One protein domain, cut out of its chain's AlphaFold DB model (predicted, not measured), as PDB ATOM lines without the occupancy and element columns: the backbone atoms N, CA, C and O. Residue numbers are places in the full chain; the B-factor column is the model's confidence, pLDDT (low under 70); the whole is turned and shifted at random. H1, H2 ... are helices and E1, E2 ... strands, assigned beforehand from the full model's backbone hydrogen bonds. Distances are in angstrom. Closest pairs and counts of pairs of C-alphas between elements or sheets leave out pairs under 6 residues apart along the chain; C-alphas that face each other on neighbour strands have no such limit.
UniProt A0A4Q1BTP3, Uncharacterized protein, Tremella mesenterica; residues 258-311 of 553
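Overview. This is residues 258 to 311 of the 553 residues of an uncharacterized protein of Tremella mesenterica (UniProt A0A4Q1BTP3). A small two-stranded ribbon, E1 and E2, and the short helix H2 follow one another in a row alongside one long helix, H1, which makes the length of the domain. The ribbon lies by the later half of H1, and H2 comes near H1 at its beginning, so the chain after H1 folds back along it. The printed part has 54 residues, with two named helices and two named strands in the order H1, E1, H2, E2; the sheet, of order E1 - E2, is antiparallel, and the class is mixed, helices and strands. The whole is compact, with a radius of gyration of the C-alphas of 11.0 A and spans of 32 by 23 by 14 A.

Along the chain. Start with the sheet: E1 is residues 281 to 284, 9.2 A from first to last C-alpha, and begins at C-alpha 281 at (31.478, 45.835, 42.209). Its partner E2, residues 307 to 310, is 9.9 A long and ends at C-alpha 310 at (33.390, 41.861, 40.689). Now go back to C-alpha 258 at (20.357, 37.352, 66.506); from there H1, residues 258 to 276, runs 27.1 A. Between the two strands in the chain you find H2, residues 291 to 300, 14.0 A long.

Arrangement. Look first across E1 and E2, which are antiparallel neighbours at 141 degrees between their directions. C-alphas 283 and 308 face each other at 4.7 A. N 282 and O 309 are within hydrogen-bond range at 2.9 A, and so are N 309 and O 282 at 2.9 A. From the sheet move to H1: the closest C-alphas of H1 and E1 are those of Leu 274 and Trp 281, 5.9 A apart. For H1 and E2 the closest are those of Leu 274 and Leu 308, 7.4 A apart. H2 comes nearest to E2 with the C-alphas of Cys 293 and Cys 307, 6.2 A apart. H1 and H2 are close but not clearly touching, with the C-alphas of Ala 260 and Tyr 300 closest at 7.5 A. Their lines stand at a steep tilt of 55 degrees, and they run opposite ways. In H2 every O i to N i+4 pair is within hydrogen-bond range; in H1 14 of 15 are.

Size, cuts and confidence. The two C-alphas farthest apart are those of Lys 258 and Gly 279, at 33.0 A. The printed part, residues 258 to 311, has no cut. The link from H1 to E1 is tight, and those from E1 to H2 and from H2 to E2 are short. The mean pLDDT of the printed part is 77.0; look for values under 70 at residues 258 to 263, residue 287, residues 303 to 304 and residue 311.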
ATOM      1  N   LYS A 258      18.904  37.119  66.526       52.31
ATOM      2  CA  LYS A 258      20.357  37.352  66.506       52.31
ATOM      3  C   LYS A 258      20.965  37.216  65.098       52.31
ATOM      4  O   LYS A 258      21.868  37.981  64.772       52.31
ATOM      5  N   ARG A 259      20.472  36.302  64.245       60.16
ATOM      6  CA  ARG A 259      20.905  36.181  62.838       60.16
ATOM      7  C   ARG A 259      20.290  37.277  61.966       60.16
ATOM      8  O   ARG A 259      21.030  37.887  61.207       60.16
ATOM      9  N   ALA A 260      19.008  37.607  62.147       60.84
ATOM     10  CA  ALA A 260      18.350  38.700  61.415       60.84
ATOM     11  C   ALA A 260      18.982  40.087  61.687       60.84
ATOM     12  O   ALA A 260      19.124  40.904  60.775       60.84
ATOM     13  N   LYS A 261      19.426  40.337  62.931       59.94
ATOM     14  CA  LYS A 261      20.199  41.539  63.301       59.94
ATOM     15  C   LYS A 261      21.633  41.523  62.759       59.94
ATOM     16  O   LYS A 261      22.179  42.584  62.469       59.94
ATOM     17  N   ARG A 262      22.243  40.342  62.593       58.72
ATOM     18  CA  ARG A 262      23.567  40.211  61.964       58.72
ATOM     19  C   ARG A 262      23.503  40.480  60.459       58.72
ATOM     20  O   ARG A 262      24.362  41.200  59.970       58.72
ATOM     21  N   SER A 263      22.476  39.986  59.764       69.81
ATOM     22  CA  SER A 263      22.305  40.263  58.335       69.81
ATOM     23  C   SER A 263      21.951  41.724  58.042       69.81
ATOM     24  O   SER A 263      22.416  42.231  57.038       69.81
ATOM     25  N   LEU A 264      21.237  42.460  58.911       70.38
ATOM     26  CA  LEU A 264      21.060  43.920  58.723       70.38
ATOM     27  C   LEU A 264      22.399  44.674  58.619       70.38
ATOM     28  O   LEU A 264      22.596  45.427  57.674       70.38
ATOM     29  N   ARG A 265      23.347  44.409  59.527       76.00
ATOM     30  CA  ARG A 265      24.691  45.022  59.470       76.00
ATOM     31  C   ARG A 265      25.531  44.550  58.280       76.00
ATOM     32  O   ARG A 265      26.443  45.249  57.856       76.00
ATOM     33  N   GLU A 266      25.266  43.350  57.771       80.25
ATOM     34  CA  GLU A 266      25.957  42.798  56.601       80.25
ATOM     35  C   GLU A 266      25.390  43.375  55.290       80.25
ATOM     36  O   GLU A 266      26.155  43.668  54.380       80.25
ATOM     37  N   GLU A 267      24.084  43.642  55.229       81.81
ATOM     38  CA  GLU A 267      23.411  44.354  54.135       81.81
ATOM     39  C   GLU A 267      23.876  45.814  54.043       81.81
ATOM     40  O   GLU A 267      24.299  46.255  52.977       81.81
ATOM     41  N   GLU A 268      23.899  46.531  55.171       84.06
ATOM     42  CA  GLU A 268      24.453  47.888  55.289       84.06
ATOM     43  C   GLU A 268      25.928  47.940  54.846       84.06
ATOM     44  O   GLU A 268      26.317  48.800  54.055       84.06
ATOM     45  N   TYR A 269      26.747  46.973  55.282       84.50
ATOM     46  CA  TYR A 269      28.138  46.845  54.839       84.50
ATOM     47  C   TYR A 269      28.256  46.602  53.327       84.50
ATOM     48  O   TYR A 269      29.167  47.143  52.701       84.50
ATOM     49  N   LEU A 270      27.368  45.808  52.722       84.06
ATOM     50  CA  LEU A 270      27.395  45.547  51.281       84.06
ATOM     51  C   LEU A 270      26.966  46.776  50.469       84.06
ATOM     52  O   LEU A 270      27.643  47.105  49.497       84.06
ATOM     53  N   TRP A 271      25.919  47.496  50.875       84.25
ATOM     54  CA  TRP A 271      25.530  48.744  50.210       84.25
ATOM     55  C   TRP A 271      26.635  49.802  50.305       84.25
ATOM     56  O   TRP A 271      27.118  50.267  49.273       84.25
ATOM     57  N   LYS A 272      27.172  50.042  51.508       87.88
ATOM     58  CA  LYS A 272      28.322  50.936  51.710       87.88
ATOM     59  C   LYS A 272      29.560  50.504  50.915       87.88
ATOM     60  O   LYS A 272      30.341  51.342  50.470       87.88
ATOM     61  N   LYS A 273      29.750  49.197  50.696       84.19
ATOM     62  CA  LYS A 273      30.845  48.667  49.871       84.19
ATOM     63  C   LYS A 273      30.659  48.958  48.382       84.19
ATOM     64  O   LYS A 273      31.636  49.320  47.730       84.19
ATOM     65  N   LEU A 274      29.439  48.818  47.862       85.44
ATOM     66  CA  LEU A 274      29.098  49.193  46.487       85.44
ATOM     67  C   LEU A 274      29.341  50.692  46.256       85.44
ATOM     68  O   LEU A 274      30.004  51.053  45.289       85.44
ATOM     69  N   GLU A 275      28.880  51.536  47.182       85.25
ATOM     70  CA  GLU A 275      29.089  52.991  47.159       85.25
ATOM     71  C   GLU A 275      30.574  53.379  47.243       85.25
ATOM     72  O   GLU A 275      31.009  54.297  46.554       85.25
ATOM     73  N   SER A 276      31.370  52.668  48.053       85.50
ATOM     74  CA  SER A 276      32.806  52.948  48.218       85.50
ATOM     75  C   SER A 276      33.692  52.468  47.059       85.50
ATOM     76  O   SER A 276      34.798  52.974  46.881       85.50
ATOM     77  N   GLU A 277      33.243  51.483  46.274       81.62
ATOM     78  CA  GLU A 277      34.012  50.908  45.162       81.62
ATOM     79  C   GLU A 277      33.141  50.698  43.895       81.62
ATOM     80  O   GLU A 277      33.073  49.574  43.374       81.62
ATOM     81  N   PRO A 278      32.499  51.751  43.344       75.06
ATOM     82  CA  PRO A 278      31.475  51.625  42.295       75.06
ATOM     83  C   PRO A 278      32.022  51.135  40.944       75.06
ATOM     84  O   PRO A 278      31.271  50.659  40.099       75.06
ATOM     85  N   GLY A 279      33.342  51.208  40.736       73.44
ATOM     86  CA  GLY A 279      34.030  50.602  39.589       73.44
ATOM     87  C   GLY A 279      34.544  49.172  39.824       73.44
ATOM     88  O   GLY A 279      35.006  48.533  38.878       73.44
ATOM     89  N   ARG A 280      34.504  48.653  41.064       78.31
ATOM     90  CA  ARG A 280      34.949  47.281  41.388       78.31
ATOM     91  C   ARG A 280      33.787  46.299  41.475       78.31
ATOM     92  O   ARG A 280      33.960  45.157  41.048       78.31
ATOM     93  N   TRP A 281      32.638  46.709  42.010       83.19
ATOM     94  CA  TRP A 281      31.478  45.835  42.209       83.19
ATOM     95  C   TRP A 281      30.264  46.309  41.417       83.19
ATOM     96  O   TRP A 281      29.999  47.499  41.325       83.19
ATOM     97  N   VAL A 282      29.493  45.351  40.914       82.69
ATOM     98  CA  VAL A 282      28.124  45.553  40.432       82.69
ATOM     99  C   VAL A 282      27.190  44.769  41.346       82.69
ATOM    100  O   VAL A 282      27.468  43.611  41.677       82.69
ATOM    101  N   ALA A 283      26.093  45.399  41.764       83.50
ATOM    102  CA  ALA A 283      24.997  44.706  42.426       83.50
ATOM    103  C   ALA A 283      24.225  43.871  41.400       83.50
ATOM    104  O   ALA A 283      23.805  44.374  40.361       83.50
ATOM    105  N   VAL A 284      24.068  42.586  41.699       81.25
ATOM    106  CA  VAL A 284      23.440  41.598  40.824       81.25
ATOM    107  C   VAL A 284      22.088  41.185  41.404       81.25
ATOM    108  O   VAL A 284      21.985  40.924  42.606       81.25
ATOM    109  N   GLY A 285      21.066  41.139  40.542       72.44
ATOM    110  CA  GLY A 285      19.685  40.800  40.899       72.44
ATOM    111  C   GLY A 285      19.494  39.342  41.332       72.44
ATOM    112  O   GLY A 285      20.381  38.506  41.167       72.44
ATOM    113  N   VAL A 286      18.316  39.031  41.883       73.38
ATOM    114  CA  VAL A 286      18.014  37.759  42.575       73.38
ATOM    115  C   VAL A 286      18.272  36.508  41.720       73.38
ATOM    116  O   VAL A 286      18.668  35.474  42.260       73.38
ATOM    117  N   ASP A 287      18.080  36.594  40.405       69.81
ATOM    118  CA  ASP A 287      18.184  35.454  39.482       69.81
ATOM    119  C   ASP A 287      19.591  35.231  38.912       69.81
ATOM    120  O   ASP A 287      19.943  34.107  38.564       69.81
ATOM    121  N   GLU A 288      20.428  36.271  38.897       74.06
ATOM    122  CA  GLU A 288      21.860  36.167  38.579       74.06
ATOM    123  C   GLU A 288      22.741  36.018  39.843       74.06
ATOM    124  O   GLU A 288      23.937  35.705  39.756       74.06
ATOM    125  N   ALA A 289      22.171  36.248  41.030       82.12
ATOM    126  CA  ALA A 289      22.829  36.072  42.317       82.12
ATOM    127  C   ALA A 289      23.189  34.597  42.559       82.12
ATOM    128  O   ALA A 289      22.382  33.700  42.324       82.12
ATOM    129  N   CYS A 290      24.386  34.331  43.100       81.19
ATOM    130  CA  CYS A 290      24.814  32.946  43.333       81.19
ATOM    131  C   CYS A 290      23.882  32.199  44.303       81.19
ATOM    132  O   CYS A 290      23.258  32.812  45.177       81.19
ATOM    133  N   ASP A 291      23.890  30.861  44.243       78.94
ATOM    134  CA  ASP A 291      23.002  29.988  45.031       78.94
ATOM    135  C   ASP A 291      22.968  30.301  46.531       78.94
ATOM    136  O   ASP A 291      21.988  29.995  47.214       78.94
ATOM    137  N   ARG A 292      24.067  30.827  47.086       79.75
ATOM    138  CA  ARG A 292      24.157  31.200  48.499       79.75
ATOM    139  C   ARG A 292      23.411  32.499  48.784       79.75
ATOM    140  O   ARG A 292      22.617  32.526  49.715       79.75
ATOM    141  N   CYS A 293      23.615  33.533  47.968       81.19
ATOM    142  CA  CYS A 293      22.878  34.791  48.093       81.19
ATOM    143  C   CYS A 293      21.392  34.583  47.797       81.19
ATOM    144  O   CYS A 293      20.568  35.031  48.582       81.19
ATOM    145  N   ARG A 294      21.046  33.821  46.751       80.50
ATOM    146  CA  ARG A 294      19.655  33.473  46.413       80.50
ATOM    147  C   ARG A 294      18.963  32.714  47.553       80.50
ATOM    148  O   ARG A 294      17.827  33.022  47.904       80.50
ATOM    149  N   ARG A 295      19.668  31.786  48.221       80.69
ATOM    150  CA  ARG A 295      19.172  31.135  49.448       80.69
ATOM    151  C   ARG A 295      19.045  32.090  50.633       80.69
ATOM    152  O   ARG A 295      18.084  31.943  51.383       80.69
ATOM    153  N   GLU A 296      19.952  33.046  50.821       76.88
ATOM    154  CA  GLU A 296      19.836  34.063  51.877       76.88
ATOM    155  C   GLU A 296      18.614  34.976  51.606       76.88
ATOM    156  O   GLU A 296      17.727  35.058  52.453       76.88
ATOM    157  N   ILE A 297      18.476  35.524  50.391       80.31
ATOM    158  CA  ILE A 297      17.326  36.324  49.917       80.31
ATOM    159  C   ILE A 297      15.992  35.627  50.225       80.31
ATOM    160  O   ILE A 297      15.139  36.205  50.898       80.31
ATOM    161  N   ILE A 298      15.839  34.366  49.801       77.50
ATOM    162  CA  ILE A 298      14.601  33.586  49.973       77.50
ATOM    163  C   ILE A 298      14.384  33.160  51.440       77.50
ATOM    164  O   ILE A 298      13.247  33.049  51.885       77.50
ATOM    165  N   THR A 299      15.444  32.923  52.226       79.00
ATOM    166  CA  THR A 299      15.305  32.528  53.647       79.00
ATOM    167  C   THR A 299      14.952  33.704  54.555       79.00
ATOM    168  O   THR A 299      14.241  33.515  55.538       79.00
ATOM    169  N   TYR A 300      15.471  34.895  54.256       76.19
ATOM    170  CA  TYR A 300      15.332  36.095  55.092       76.19
ATOM    171  C   TYR A 300      14.334  37.112  54.524       76.19
ATOM    172  O   TYR A 300      14.188  38.187  55.103       76.19
ATOM    173  N   ASN A 301      13.664  36.760  53.419       73.94
ATOM    174  CA  ASN A 301      12.712  37.572  52.663       73.94
ATOM    175  C   ASN A 301      13.235  38.994  52.382       73.94
ATOM    176  O   ASN A 301      12.616  39.993  52.742       73.94
ATOM    177  N   ARG A 302      14.438  39.072  51.791       73.56
ATOM    178  CA  ARG A 302      15.137  40.334  51.494       73.56
ATOM    179  C   ARG A 302      15.305  40.541  49.991       73.56
ATOM    180  O   ARG A 302      16.363  40.193  49.467       73.56
ATOM    181  N   PRO A 303      14.311  41.122  49.291       66.88
ATOM    182  CA  PRO A 303      14.445  41.437  47.866       66.88
ATOM    183  C   PRO A 303      15.599  42.414  47.588       66.88
ATOM    184  O   PRO A 303      16.213  42.349  46.528       66.88
ATOM    185  N   ASN A 304      15.944  43.261  48.564       69.62
ATOM    186  CA  ASN A 304      16.975  44.296  48.444       69.62
ATOM    187  C   ASN A 304      18.397  43.815  48.798       69.62
ATOM    188  O   ASN A 304      19.303  44.638  48.865       69.62
ATOM    189  N   TRP A 305      18.635  42.522  49.053       79.69
ATOM    190  CA  TRP A 305      19.971  42.043  49.431       79.69
ATOM    191  C   TRP A 305      20.911  41.954  48.208       79.69
ATOM    192  O   TRP A 305      20.692  41.106  47.337       79.69
ATOM    193  N   PRO A 306      21.992  42.756  48.127       79.12
ATOM    194  CA  PRO A 306      22.806  42.826  46.921       79.12
ATOM    195  C   PRO A 306      23.818  41.672  46.837       79.12
ATOM    196  O   PRO A 306      24.679  41.475  47.706       79.12
ATOM    197  N   CYS A 307      23.784  40.924  45.732       84.12
ATOM    198  CA  CYS A 307      24.870  40.013  45.380       84.12
ATOM    199  C   CYS A 307      25.958  40.800  44.636       84.12
ATOM    200  O   CYS A 307      25.822  41.096  43.455       84.12
ATOM    201  N   LEU A 308      27.034  41.194  45.321       84.00
ATOM    202  CA  LEU A 308      28.073  42.036  44.713       84.00
ATOM    203  C   LEU A 308      29.058  41.209  43.874       84.00
ATOM    204  O   LEU A 308      29.912  40.530  44.442       84.00
ATOM    205  N   LYS A 309      28.976  41.288  42.542       81.50
ATOM    206  CA  LYS A 309      29.872  40.618  41.576       81.50
ATOM    207  C   LYS A 309      31.010  41.560  41.174       81.50
ATOM    208  O   LYS A 309      30.784  42.747  40.958       81.50
ATOM    209  N   ALA A 310      32.238  41.048  41.081       77.00
ATOM    210  CA  ALA A 310      33.390  41.861  40.689       77.00
ATOM    211  C   ALA A 310      33.355  42.194  39.183       77.00
ATOM    212  O   ALA A 310      33.301  41.284  38.355       77.00
ATOM    213  N   VAL A 311      33.441  43.483  38.839       68.62
ATOM    214  CA  VAL A 311      33.378  44.016  37.461       68.62
ATOM    215  C   VAL A 311      34.535  43.507  36.604       68.62
ATOM    216  O   VAL A 311      34.344  43.103  35.459       68.62
TER     217      VAL A 311